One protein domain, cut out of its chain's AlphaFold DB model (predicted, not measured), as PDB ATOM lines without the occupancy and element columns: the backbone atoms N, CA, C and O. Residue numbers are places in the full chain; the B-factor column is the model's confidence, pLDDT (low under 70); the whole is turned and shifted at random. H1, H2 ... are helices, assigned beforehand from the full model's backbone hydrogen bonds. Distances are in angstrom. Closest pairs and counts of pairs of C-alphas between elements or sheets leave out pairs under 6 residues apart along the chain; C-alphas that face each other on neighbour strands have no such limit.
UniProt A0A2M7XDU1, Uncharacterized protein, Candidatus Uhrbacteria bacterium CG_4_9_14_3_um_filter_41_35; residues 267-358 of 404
ATOM      1  N   ARG A 267      47.654  -9.220  23.868       75.94
ATOM      2  CA  ARG A 267      47.753  -7.755  24.018       75.94
ATOM      3  C   ARG A 267      46.493  -7.124  24.612       75.94
ATOM      4  O   ARG A 267      46.602  -6.208  25.420       75.94
ATOM      5  N   ILE A 268      45.309  -7.596  24.221       76.25
ATOM      6  CA  ILE A 268      44.037  -7.100  24.765       76.25
ATOM      7  C   ILE A 268      43.912  -7.448  26.244       76.25
ATOM      8  O   ILE A 268      43.584  -6.580  27.051       76.25
ATOM      9  N   CYS A 269      44.183  -8.705  26.601       76.44
ATOM     10  CA  CYS A 269      44.141  -9.155  27.987       76.44
ATOM     11  C   CYS A 269      45.169  -8.407  28.846       76.44
ATOM     12  O   CYS A 269      44.837  -8.014  29.959       76.44
ATOM     13  N   ASP A 270      46.371  -8.162  28.320       78.00
ATOM     14  CA  ASP A 270      47.428  -7.394  28.988       78.00
ATOM     15  C   ASP A 270      46.981  -5.943  29.234       78.00
ATOM     16  O   ASP A 270      47.002  -5.478  30.368       78.00
ATOM     17  N   ALA A 271      46.440  -5.259  28.219       80.38
ATOM     18  CA  ALA A 271      45.932  -3.889  28.356       80.38
ATOM     19  C   ALA A 271      44.742  -3.777  29.332       80.38
ATOM     20  O   ALA A 271      44.668  -2.842  30.142       80.38
ATOM     21  N   ALA A 272      43.812  -4.737  29.279       82.00
ATOM     22  CA  ALA A 272      42.705  -4.833  30.224       82.00
ATOM     23  C   ALA A 272      43.227  -5.031  31.653       82.00
ATOM     24  O   ALA A 272      42.812  -4.313  32.565       82.00
ATOM     25  N   ALA A 273      44.197  -5.932  31.827       84.69
ATOM     26  CA  ALA A 273      44.835  -6.181  33.107       84.69
ATOM     27  C   ALA A 273      45.523  -4.934  33.646       84.69
ATOM     28  O   ALA A 273      45.194  -4.519  34.753       84.69
ATOM     29  N   THR A 274      46.392  -4.280  32.873       86.19
ATOM     30  CA  THR A 274      47.055  -3.035  33.288       86.19
ATOM     31  C   THR A 274      46.041  -2.000  33.771       86.19
ATOM     32  O   THR A 274      46.244  -1.368  34.807       86.19
ATOM     33  N   THR A 275      44.910  -1.860  33.074       85.88
ATOM     34  CA  THR A 275      43.845  -0.921  33.454       85.88
ATOM     35  C   THR A 275      43.168  -1.317  34.769       85.88
ATOM     36  O   THR A 275      42.965  -0.466  35.640       85.88
ATOM     37  N   VAL A 276      42.849  -2.601  34.952       89.69
ATOM     38  CA  VAL A 276      42.263  -3.109  36.201       89.69
ATOM     39  C   VAL A 276      43.244  -2.984  37.368       89.69
ATOM     40  O   VAL A 276      42.835  -2.547  38.443       89.69
ATOM     41  N   PHE A 277      44.530  -3.277  37.165       92.62
ATOM     42  CA  PHE A 277      45.576  -3.082  38.169       92.62
ATOM     43  C   PHE A 277      45.711  -1.609  38.565       92.62
ATOM     44  O   PHE A 277      45.670  -1.313  39.759       92.62
ATOM     45  N   LYS A 278      45.785  -0.681  37.596       91.75
ATOM     46  CA  LYS A 278      45.798   0.774  37.858       91.75
ATOM     47  C   LYS A 278      44.590   1.185  38.705       91.75
ATOM     48  O   LYS A 278      44.751   1.824  39.741       91.75
ATOM     49  N   TYR A 279      43.386   0.754  38.322       91.94
ATOM     50  CA  TYR A 279      42.170   1.049  39.083       91.94
ATOM     51  C   TYR A 279      42.214   0.477  40.509       91.94
ATOM     52  O   TYR A 279      41.873   1.170  41.470       91.94
ATOM     53  N   ALA A 280      42.620  -0.784  40.661       95.38
ATOM     54  CA  ALA A 280      42.655  -1.459  41.950       95.38
ATOM     55  C   ALA A 280      43.689  -0.833  42.902       95.38
ATOM     56  O   ALA A 280      43.396  -0.682  44.089       95.38
ATOM     57  N   LEU A 281      44.844  -0.406  42.381       94.50
ATOM     58  CA  LEU A 281      45.867   0.335  43.122       94.50
ATOM     59  C   LEU A 281      45.370   1.724  43.547       94.50
ATOM     60  O   LEU A 281      45.422   2.055  44.732       94.50
ATOM     61  N   ASP A 282      44.801   2.501  42.620       94.38
ATOM     62  CA  ASP A 282      44.258   3.843  42.893       94.38
ATOM     63  C   ASP A 282      43.175   3.818  43.983       94.38
ATOM     64  O   ASP A 282      43.052   4.737  44.798       94.38
ATOM     65  N   ARG A 283      42.369   2.750  44.009       95.69
ATOM     66  CA  ARG A 283      41.296   2.551  44.993       95.69
ATOM     67  C   ARG A 283      41.737   1.805  46.248       95.69
ATOM     68  O   ARG A 283      40.893   1.584  47.115       95.69
ATOM     69  N   LYS A 284      43.019   1.449  46.367       96.25
ATOM     70  CA  LYS A 284      43.577   0.665  47.482       96.25
ATOM     71  C   LYS A 284      42.849  -0.671  47.706       96.25
ATOM     72  O   LYS A 284      42.754  -1.145  48.834       96.25
ATOM     73  N   ILE A 285      42.310  -1.261  46.637       96.38
ATOM     74  CA  ILE A 285      41.765  -2.630  46.642       96.38
ATOM     75  C   ILE A 285      42.915  -3.637  46.751       96.38
ATOM     76  O   ILE A 285      42.796  -4.650  47.439       96.38
ATOM     77  N   ILE A 286      44.023  -3.317  46.082       95.81
ATOM     78  CA  ILE A 286      45.341  -3.928  46.246       95.81
ATOM     79  C   ILE A 286      46.361  -2.818  46.505       95.81
ATOM     80  O   ILE A 286      46.137  -1.654  46.161       95.81
ATOM     81  N   THR A 287      47.485  -3.178  47.103       95.12
ATOM     82  CA  THR A 287      48.620  -2.299  47.383       95.12
ATOM     83  C   THR A 287      49.858  -2.751  46.612       95.12
ATOM     84  O   THR A 287      49.929  -3.871  46.107       95.12
ATOM     85  N   SER A 288      50.875  -1.889  46.542       92.25
ATOM     86  CA  SER A 288      52.181  -2.272  45.999       92.25
ATOM     87  C   SER A 288      52.797  -3.448  46.763       92.25
ATOM     88  O   SER A 288      53.394  -4.332  46.153       92.25
ATOM     89  N   ASN A 289      52.612  -3.492  48.086       92.38
ATOM     90  CA  ASN A 289      53.087  -4.589  48.923       92.38
ATOM     91  C   ASN A 289      52.389  -5.904  48.589       92.38
ATOM     92  O   ASN A 289      53.069  -6.923  48.532       92.38
ATOM     93  N   ASP A 290      51.087  -5.878  48.298       92.94
ATOM     94  CA  ASP A 290      50.369  -7.079  47.865       92.94
ATOM     95  C   ASP A 290      50.989  -7.639  46.576       92.94
ATOM     96  O   ASP A 290      51.299  -8.820  46.490       92.94
ATOM     97  N   ILE A 291      51.274  -6.784  45.591       89.94
ATOM     98  CA  ILE A 291      51.895  -7.202  44.320       89.94
ATOM     99  C   ILE A 291      53.306  -7.788  44.525       89.94
ATOM    100  O   ILE A 291      53.720  -8.704  43.805       89.94
ATOM    101  N   MET A 292      54.062  -7.256  45.490       87.81
ATOM    102  CA  MET A 292      55.432  -7.691  45.780       87.81
ATOM    103  C   MET A 292      55.507  -8.975  46.606       87.81
ATOM    104  O   MET A 292      56.373  -9.809  46.337       87.81
ATOM    105  N   ALA A 293      54.641  -9.115  47.609       85.56
ATOM    106  CA  ALA A 293      54.748 -10.146  48.635       85.56
ATOM    107  C   ALA A 293      53.775 -11.315  48.444       85.56
ATOM    108  O   ALA A 293      54.057 -12.410  48.932       85.56
ATOM    109  N   GLU A 294      52.660 -11.103  47.746       87.38
ATOM    110  CA  GLU A 294      51.600 -12.099  47.619       87.38
ATOM    111  C   GLU A 294      51.696 -12.905  46.314       87.38
ATOM    112  O   GLU A 294      52.503 -12.642  45.414       87.38
ATOM    113  N   THR A 295      50.861 -13.939  46.239       85.06
ATOM    114  CA  THR A 295      50.766 -14.864  45.107       85.06
ATOM    115  C   THR A 295      49.820 -14.348  44.018       85.06
ATOM    116  O   THR A 295      48.960 -13.499  44.275       85.06
ATOM    117  N   ASP A 296      49.889 -14.921  42.810       85.56
ATOM    118  CA  ASP A 296      48.911 -14.613  41.754       85.56
ATOM    119  C   ASP A 296      47.475 -14.931  42.216       85.56
ATOM    120  O   ASP A 296      46.549 -14.175  41.916       85.56
ATOM    121  N   GLN A 297      47.300 -15.989  43.025       84.81
ATOM    122  CA  GLN A 297      46.002 -16.410  43.567       84.81
ATOM    123  C   GLN A 297      45.417 -15.408  44.571       84.81
ATOM    124  O   GLN A 297      44.196 -15.245  44.648       84.81
ATOM    125  N   PHE A 298      46.262 -14.730  45.352       89.94
ATOM    126  CA  PHE A 298      45.793 -13.678  46.249       89.94
ATOM    127  C   PHE A 298      45.159 -12.542  45.444       89.94
ATOM    128  O   PHE A 298      44.028 -12.137  45.719       89.94
ATOM    129  N   ILE A 299      45.852 -12.072  44.410       90.00
ATOM    130  CA  ILE A 299      45.365 -11.005  43.533       90.00
ATOM    131  C   ILE A 299      44.125 -11.467  42.748       90.00
ATOM    132  O   ILE A 299      43.142 -10.726  42.677       90.00
ATOM    133  N   ASP A 300      44.109 -12.717  42.268       87.44
ATOM    134  CA  ASP A 300      42.931 -13.344  41.648       87.44
ATOM    135  C   ASP A 300      41.701 -13.243  42.552       87.44
ATOM    136  O   ASP A 300      40.617 -12.877  42.098       87.44
ATOM    137  N   SER A 301      41.857 -13.515  43.851       89.38
ATOM    138  CA  SER A 301      40.744 -13.447  44.802       89.38
ATOM    139  C   SER A 301      40.136 -12.041  44.901       89.38
ATOM    140  O   SER A 301      38.916 -11.903  45.001       89.38
ATOM    141  N   LYS A 302      40.960 -10.989  44.796       93.56
ATOM    142  CA  LYS A 302      40.499  -9.592  44.805       93.56
ATOM    143  C   LYS A 302      39.729  -9.261  43.533       93.56
ATOM    144  O   LYS A 302      38.649  -8.678  43.602       93.56
ATOM    145  N   PHE A 303      40.244  -9.688  42.387       92.06
ATOM    146  CA  PHE A 303      39.591  -9.502  41.091       92.06
ATOM    147  C   PHE A 303      38.272 -10.281  40.991       92.06
ATOM    148  O   PHE A 303      37.279  -9.762  40.478       92.06
ATOM    149  N   LEU A 304      38.205 -11.484  41.564       89.56
ATOM    150  CA  LEU A 304      36.963 -12.249  41.683       89.56
ATOM    151  C   LEU A 304      35.936 -11.555  42.585       89.56
ATOM    152  O   LEU A 304      34.763 -11.500  42.217       89.56
ATOM    153  N   ALA A 305      36.359 -10.996  43.719       92.00
ATOM    154  CA  ALA A 305      35.480 -10.238  44.610       92.00
ATOM    155  C   ALA A 305      34.921  -8.971  43.929       92.00
ATOM    156  O   ALA A 305      33.736  -8.665  44.069       92.00
ATOM    157  N   MET A 306      35.737  -8.269  43.129       92.44
ATOM    158  CA  MET A 306      35.280  -7.156  42.281       92.44
ATOM    159  C   MET A 306      34.208  -7.616  41.286       92.44
ATOM    160  O   MET A 306      33.129  -7.030  41.234       92.44
ATOM    161  N   ARG A 307      34.453  -8.710  40.551       88.38
ATOM    162  CA  ARG A 307      33.496  -9.248  39.567       88.38
ATOM    163  C   ARG A 307      32.182  -9.709  40.204       88.38
ATOM    164  O   ARG A 307      31.121  -9.524  39.621       88.38
ATOM    165  N   ARG A 308      32.231 -10.322  41.390       89.19
ATOM    166  CA  ARG A 308      31.038 -10.808  42.114       89.19
ATOM    167  C   ARG A 308      30.219  -9.689  42.765       89.19
ATOM    168  O   ARG A 308      29.185  -9.970  43.362       89.19
ATOM    169  N   GLY A 309      30.678  -8.437  42.684       90.75
ATOM    170  CA  GLY A 309      30.040  -7.295  43.338       90.75
ATOM    171  C   GLY A 309      30.260  -7.244  44.854       90.75
ATOM    172  O   GLY A 309      29.681  -6.386  45.520       90.75
ATOM    173  N   GLU A 310      31.111  -8.119  45.400       96.19
ATOM    174  CA  GLU A 310      31.544  -8.080  46.804       96.19
ATOM    175  C   GLU A 310      32.370  -6.809  47.062       96.19
ATOM    176  O   GLU A 310      32.248  -6.172  48.109       96.19
ATOM    177  N   ILE A 311      33.156  -6.390  46.064       95.50
ATOM    178  CA  ILE A 311      33.799  -5.075  46.003       95.50
ATOM    179  C   ILE A 311      33.102  -4.267  44.910       95.50
ATOM    180  O   ILE A 311      33.185  -4.605  43.731       95.50
ATOM    181  N   LYS A 312      32.418  -3.181  45.291       95.00
ATOM    182  CA  LYS A 312      31.706  -2.325  44.331       95.00
ATOM    183  C   LYS A 312      32.686  -1.634  43.385       95.00
ATOM    184  O   LYS A 312      33.499  -0.810  43.808       95.00
ATOM    185  N   VAL A 313      32.545  -1.917  42.097       92.12
ATOM    186  CA  VAL A 313      33.307  -1.299  41.010       92.12
ATOM    187  C   VAL A 313      32.357  -0.891  39.879       92.12
ATOM    188  O   VAL A 313      31.254  -1.424  39.799       92.12
ATOM    189  N   PRO A 314      32.732   0.078  39.028       84.50
ATOM    190  CA  PRO A 314      31.956   0.407  37.838       84.50
ATOM    191  C   PRO A 314      31.829  -0.781  36.878       84.50
ATOM    192  O   PRO A 314      32.783  -1.540  36.723       84.50
ATOM    193  N   ASP A 315      30.720  -0.861  36.142       81.88
ATOM    194  CA  ASP A 315      30.451  -1.956  35.194       81.88
ATOM    195  C   ASP A 315      31.561  -2.147  34.153       81.88
ATOM    196  O   ASP A 315      31.898  -3.272  33.798       81.88
ATOM    197  N   TRP A 316      32.205  -1.059  33.716       79.69
ATOM    198  CA  TRP A 316      33.309  -1.141  32.757       79.69
ATOM    199  C   TRP A 316      34.539  -1.875  33.316       79.69
ATOM    200  O   TRP A 316      35.264  -2.499  32.549       79.69
ATOM    201  N   ILE A 317      34.768  -1.854  34.637       85.88
ATOM    202  CA  ILE A 317      35.814  -2.668  35.278       85.88
ATOM    203  C   ILE A 317      35.421  -4.144  35.254       85.88
ATOM    204  O   ILE A 317      36.273  -4.988  34.987       85.88
ATOM    205  N   CYS A 318      34.144  -4.465  35.486       82.06
ATOM    206  CA  CYS A 318      33.648  -5.835  35.361       82.06
ATOM    207  C   CYS A 318      33.850  -6.367  33.936       82.06
ATOM    208  O   CYS A 318      34.388  -7.458  33.778       82.06
ATOM    209  N   SER A 319      33.557  -5.568  32.904       78.19
ATOM    210  CA  SER A 319      33.815  -5.959  31.510       78.19
ATOM    211  C   SER A 319      35.297  -6.238  31.233       78.19
ATOM    212  O   SER A 319      35.628  -7.196  30.539       78.19
ATOM    213  N   LEU A 320      36.215  -5.441  31.795       82.12
ATOM    214  CA  LEU A 320      37.654  -5.702  31.659       82.12
ATOM    215  C   LEU A 320      38.075  -6.991  32.375       82.12
ATOM    216  O   LEU A 320      38.874  -7.743  31.824       82.12
ATOM    217  N   LEU A 321      37.508  -7.277  33.551       84.69
ATOM    218  CA  LEU A 321      37.711  -8.536  34.274       84.69
ATOM    219  C   LEU A 321      37.205  -9.755  33.481       84.69
ATOM    220  O   LEU A 321      37.784 -10.839  33.584       84.69
ATOM    221  N   ASP A 322      36.159  -9.592  32.673       79.94
ATOM    222  CA  ASP A 322      35.639 -10.641  31.790       79.94
ATOM    223  C   ASP A 322      36.571 -10.891  30.596       79.94
ATOM    224  O   ASP A 322      36.947 -12.038  30.338       79.94
ATOM    225  N   ILE A 323      37.059  -9.823  29.953       76.38
ATOM    226  CA  ILE A 323      38.078  -9.884  28.887       76.38
ATOM    227  C   ILE A 323      39.358 -10.563  29.388       76.38
ATOM    228  O   ILE A 323      39.909 -11.463  28.752       76.38
ATOM    229  N   MET A 324      39.825 -10.144  30.561       79.06
ATOM    230  CA  MET A 324      40.958 -10.712  31.286       79.06
ATOM    231  C   MET A 324      40.815 -12.225  31.494       79.06
ATOM    232  O   MET A 324      41.798 -12.959  31.416       79.06
ATOM    233  N   ARG A 325      39.591 -12.708  31.733       73.69
ATOM    234  CA  ARG A 325      39.283 -14.127  31.939       73.69
ATOM    235  C   ARG A 325      39.123 -14.939  30.657       73.69
ATOM    236  O   ARG A 325      38.882 -16.136  30.763       73.69
ATOM    237  N   GLY A 326      39.269 -14.317  29.490       67.12
ATOM    238  CA  GLY A 326      39.106 -15.005  28.216       67.12
ATOM    239  C   GLY A 326      37.655 -15.282  27.854       67.12
ATOM    240  O   GLY A 326      37.411 -16.222  27.104       67.12
ATOM    241  N   ASP A 327      36.704 -14.491  28.363       63.72
ATOM    242  CA  ASP A 327      35.321 -14.547  27.894       63.72
ATOM    243  C   ASP A 327      35.258 -14.006  26.455       63.72
ATOM    244  O   ASP A 327      35.181 -12.800  26.200       63.72
ATOM    245  N   LEU A 328      35.434 -14.923  25.500       53.38
ATOM    246  CA  LEU A 328      35.589 -14.615  24.082       53.38
ATOM    247  C   LEU A 328      34.288 -14.151  23.435       53.38
ATOM    248  O   LEU A 328      34.357 -13.520  22.389       53.38
ATOM    249  N   GLN A 329      33.129 -14.401  24.046       53.03
ATOM    250  CA  GLN A 329      31.844 -14.000  23.478       53.03
ATOM    251  C   GLN A 329      31.744 -12.465  23.387       53.03
ATOM    252  O   GLN A 329      31.348 -11.927  22.357       53.03
ATOM    253  N   LEU A 330      32.269 -11.751  24.392       50.44
ATOM    254  CA  LEU A 330      32.417 -10.288  24.379       50.44
ATOM    255  C   LEU A 330      33.457  -9.798  23.359       50.44
ATOM    256  O   LEU A 330      33.290  -8.741  22.750       50.44
ATOM    257  N   LEU A 331      34.534 -10.562  23.150       48.69
ATOM    258  CA  LEU A 331      35.539 -10.268  22.125       48.69
ATOM    259  C   LEU A 331      34.980 -10.489  20.718       48.69
ATOM    260  O   LEU A 331      35.262  -9.688  19.843       48.69
ATOM    261  N   GLU A 332      34.178 -11.525  20.490       44.19
ATOM    262  CA  GLU A 332      33.521 -11.822  19.215       44.19
ATOM    263  C   GLU A 332      32.439 -10.791  18.871       44.19
ATOM    264  O   GLU A 332      32.377 -10.329  17.730       44.19
ATOM    265  N   GLU A 333      31.668 -10.339  19.863       45.97
ATOM    266  CA  GLU A 333      30.730  -9.219  19.730       45.97
ATOM    267  C   GLU A 333      31.450  -7.897  19.415       45.97
ATOM    268  O   GLU A 333      30.972  -7.104  18.603       45.97
ATOM    269  N   TRP A 334      32.646  -7.673  19.972       41.75
ATOM    270  CA  TRP A 334      33.509  -6.549  19.581       41.75
ATOM    271  C   TRP A 334      34.155  -6.752  18.200       41.75
ATOM    272  O   TRP A 334      34.344  -5.786  17.454       41.75
ATOM    273  N   ASN A 335      34.476  -7.996  17.838       41.59
ATOM    274  CA  ASN A 335      35.149  -8.366  16.594       41.59
ATOM    275  C   ASN A 335      34.227  -8.288  15.375       41.59
ATOM    276  O   ASN A 335      34.714  -7.974  14.290       41.59
ATOM    277  N   ALA A 336      32.922  -8.519  15.533       36.56
ATOM    278  CA  ALA A 336      31.957  -8.434  14.436       36.56
ATOM    279  C   ALA A 336      31.857  -7.017  13.830       36.56
ATOM    280  O   ALA A 336      31.570  -6.878  12.643       36.56
ATOM    281  N   GLU A 337      32.162  -5.969  14.605       38.25
ATOM    282  CA  GLU A 337      32.188  -4.581  14.119       38.25
ATOM    283  C   GLU A 337      33.601  -4.032  13.856       38.25
ATOM    284  O   GLU A 337      33.774  -3.187  12.978       38.25
ATOM    285  N   ALA A 338      34.621  -4.469  14.605       38.16
ATOM    286  CA  ALA A 338      35.944  -3.831  14.595       38.16
ATOM    287  C   ALA A 338      36.935  -4.401  13.559       38.16
ATOM    288  O   ALA A 338      37.918  -3.739  13.231       38.16
ATOM    289  N   PHE A 339      36.697  -5.595  13.002       36.25
ATOM    290  CA  PHE A 339      37.674  -6.272  12.130       36.25
ATOM    291  C   PHE A 339      37.698  -5.824  10.660       36.25
ATOM    292  O   PHE A 339      38.489  -6.354   9.879       36.25
ATOM    293  N   GLN A 340      36.893  -4.836  10.261       39.38
ATOM    294  CA  GLN A 340      37.063  -4.208   8.944       39.38
ATOM    295  C   GLN A 340      38.124  -3.097   8.940       39.38
ATOM    296  O   GLN A 340      38.583  -2.712   7.865       39.38
ATOM    297  N   ASP A 341      38.551  -2.605  10.110       43.75
ATOM    298  CA  ASP A 341      39.566  -1.555  10.202       43.75
ATOM    299  C   ASP A 341      40.360  -1.643  11.520       43.75
ATOM    300  O   ASP A 341      39.885  -1.263  12.590       43.75
ATOM    301  N   GLU A 342      41.610  -2.103  11.429       41.09
ATOM    302  CA  GLU A 342      42.595  -2.168  12.525       41.09
ATOM    303  C   GLU A 342      42.803  -0.799  13.218       41.09
ATOM    304  O   GLU A 342      43.181  -0.727  14.389       41.09
ATOM    305  N   THR A 343      42.478   0.298  12.523       42.50
ATOM    306  CA  THR A 343      42.460   1.663  13.066       42.50
ATOM    307  C   THR A 343      41.352   1.836  14.106       42.50
ATOM    308  O   THR A 343      41.612   2.357  15.186       42.50
ATOM    309  N   LEU A 344      40.142   1.337  13.837       41.50
ATOM    310  CA  LEU A 344      38.979   1.482  14.722       41.50
ATOM    311  C   LEU A 344      39.145   0.669  16.012       41.50
ATOM    312  O   LEU A 344      38.696   1.070  17.084       41.50
ATOM    313  N   PHE A 345      39.818  -0.476  15.912       43.41
ATOM    314  CA  PHE A 345      40.158  -1.317  17.052       43.41
ATOM    315  C   PHE A 345      41.160  -0.625  17.988       43.41
ATOM    316  O   PHE A 345      40.904  -0.498  19.188       43.41
ATOM    317  N   ASN A 346      42.261  -0.102  17.438       45.44
ATOM    318  CA  ASN A 346      43.244   0.660  18.209       45.44
ATOM    319  C   ASN A 346      42.640   1.951  18.778       45.44
ATOM    320  O   ASN A 346      42.946   2.304  19.911       45.44
ATOM    321  N   GLU A 347      41.728   2.608  18.058       47.00
ATOM    322  CA  GLU A 347      40.966   3.760  18.551       47.00
ATOM    323  C   GLU A 347      39.986   3.391  19.673       47.00
ATOM    324  O   GLU A 347      39.828   4.182  20.593       47.00
ATOM    325  N   ARG A 348      39.354   2.208  19.661       46.84
ATOM    326  CA  ARG A 348      38.454   1.747  20.740       46.84
ATOM    327  C   ARG A 348      39.224   1.311  21.989       46.84
ATOM    328  O   ARG A 348      38.825   1.665  23.095       46.84
ATOM    329  N   VAL A 349      40.346   0.607  21.830       42.97
ATOM    330  CA  VAL A 349      41.256   0.275  22.943       42.97
ATOM    331  C   VAL A 349      41.882   1.551  23.515       42.97
ATOM    332  O   VAL A 349      41.889   1.737  24.732       42.97
ATOM    333  N   ALA A 350      42.307   2.479  22.651       43.16
ATOM    334  CA  ALA A 350      42.743   3.807  23.061       43.16
ATOM    335  C   ALA A 350      41.608   4.585  23.732       43.16
ATOM    336  O   ALA A 350      41.865   5.174  24.761       43.16
ATOM    337  N   TYR A 351      40.364   4.538  23.250       41.94
ATOM    338  CA  TYR A 351      39.202   5.217  23.846       41.94
ATOM    339  C   TYR A 351      38.839   4.678  25.241       41.94
ATOM    340  O   TYR A 351      38.481   5.443  26.139       41.94
ATOM    341  N   LEU A 352      38.970   3.366  25.449       40.59
ATOM    342  CA  LEU A 352      38.796   2.735  26.760       40.59
ATOM    343  C   LEU A 352      39.943   3.093  27.721       40.59
ATOM    344  O   LEU A 352      39.699   3.275  28.913       40.59
ATOM    345  N   GLY A 353      41.163   3.282  27.202       35.22
ATOM    346  CA  GLY A 353      42.314   3.796  27.955       35.22
ATOM    347  C   GLY A 353      42.364   5.329  28.110       35.22
ATOM    348  O   GLY A 353      42.954   5.840  29.062       35.22
ATOM    349  N   SER A 354      41.717   6.097  27.228       36.97
ATOM    350  CA  SER A 354      41.864   7.557  27.097       36.97
ATOM    351  C   SER A 354      40.881   8.348  27.945       36.97
ATOM    352  O   SER A 354      40.829   9.570  27.839       36.97
ATOM    353  N   ARG A 355      40.155   7.707  28.869       36.31
ATOM    354  CA  ARG A 355      39.570   8.464  29.985       36.31
ATOM    355  C   ARG A 355      40.640   9.091  30.895       36.31
ATOM    356  O   ARG A 355      40.257   9.797  31.825       36.31
ATOM    357  N   ARG A 356      41.945   8.895  30.622       36.81
ATOM    358  CA  ARG A 356      43.043   9.610  31.299       36.81
ATOM    359  C   ARG A 356      44.371   9.814  30.537       36.81
ATOM    360  O   ARG A 356      45.333  10.219  31.179       36.81
ATOM    361  N   LEU A 357      44.467   9.573  29.225       32.28
ATOM    362  CA  LEU A 357      45.714   9.809  28.471       32.28
ATOM    363  C   LEU A 357      45.506  10.855  27.366       32.28
ATOM    364  O   LEU A 357      44.697  10.649  26.466       32.28
ATOM    365  N   ASP A 358      46.270  11.950  27.433       34.16
ATOM    366  CA  ASP A 358      46.233  13.132  26.542       34.16
ATOM    367  C   ASP A 358      46.742  12.882  25.103       34.16
ATOM    368  O   ASP A 358      47.037  13.824  24.363       34.16
TER     369      ASP A 358
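Overview. This is residues 267 to 358 of the 404 residues of an uncharacterized protein of Candidatus Uhrbacteria bacterium CG_4_9_14_3_um_filter_41_35 (UniProt A0A2M7XDU1). Two helices, H1 and H4, pack on each other at a steep angle in the middle of the domain, and H3 folds against H4 in a helical hairpin. H2 and H3 lie toward one end of the longest axis, while H5 and H6 make a loosely attached V toward the other. The printed part has 92 residues with six named helices, H1 to H6 in order along the chain, and no named strand; the class is all helix. The whole is compact, with a radius of gyration of the C-alphas of 14.2 A, and spans 43 by 31 by 22 A.

Arrangement. H1, residues 267 to 282, touches H4, residues 315 to 324, at a steep tilt of 46 degrees, opposite ways; their closest C-alphas, Cys 269 and Met 324, are 4.8 A apart. H2, residues 288 to 293, touches no helix; its closest C-alpha pair with H3, residues 296 to 307, is Ile 291 and Ile 299, 7.6 A apart. H3 touches H4 with residues 303 to 307 alone, the closest C-alphas being Arg 307 and Cys 318 at 5.4 A. H3 and H4 form a helical hairpin, opposite ways at a steep tilt of 38 degrees. H1 and H3 are near each other. H5, residues 328 to 338, is close to but not clearly touching H4, about perpendicular at 77 degrees, with closest C-alphas Ile 323 and Leu 331 at 7.2 A. H5 and H6, residues 342 to 353, are close but not clearly touching, at a steep tilt of 57 degrees; the closest C-alphas are Ala 338 and Phe 345, 5.5 A apart. H6 runs the same way as H1 at a shallow tilt of 12 degrees. H1 and H5 are apart. Every O i to N i+4 pair is within hydrogen-bond range in H1, H2, H3, H4 and H6; in H5 it is 6 of 7.

Along the chain. H1 begins at C-alpha 267 (47.753, -7.755, 24.018) and measures 22.4 A from first to last C-alpha. H3 measures 16.5 A, H4 14.2 A and H5 14.4 A. H4 begins at C-alpha 315 (30.451, -1.956, 35.194). H6 measures 16.5 A and ends at C-alpha 353 (42.314, 3.796, 27.955).

Size, cuts and confidence. The two farthest C-alphas, Ala 293 and Gln 340, are 43.9 A apart. The printed part has no cut and no long link. Residues 292 to 297 and 339 to 344, of which 342 to 344 belong to H6, stand free. Mean pLDDT of the printed part is 71.7; residues 326 to 358 are under 70.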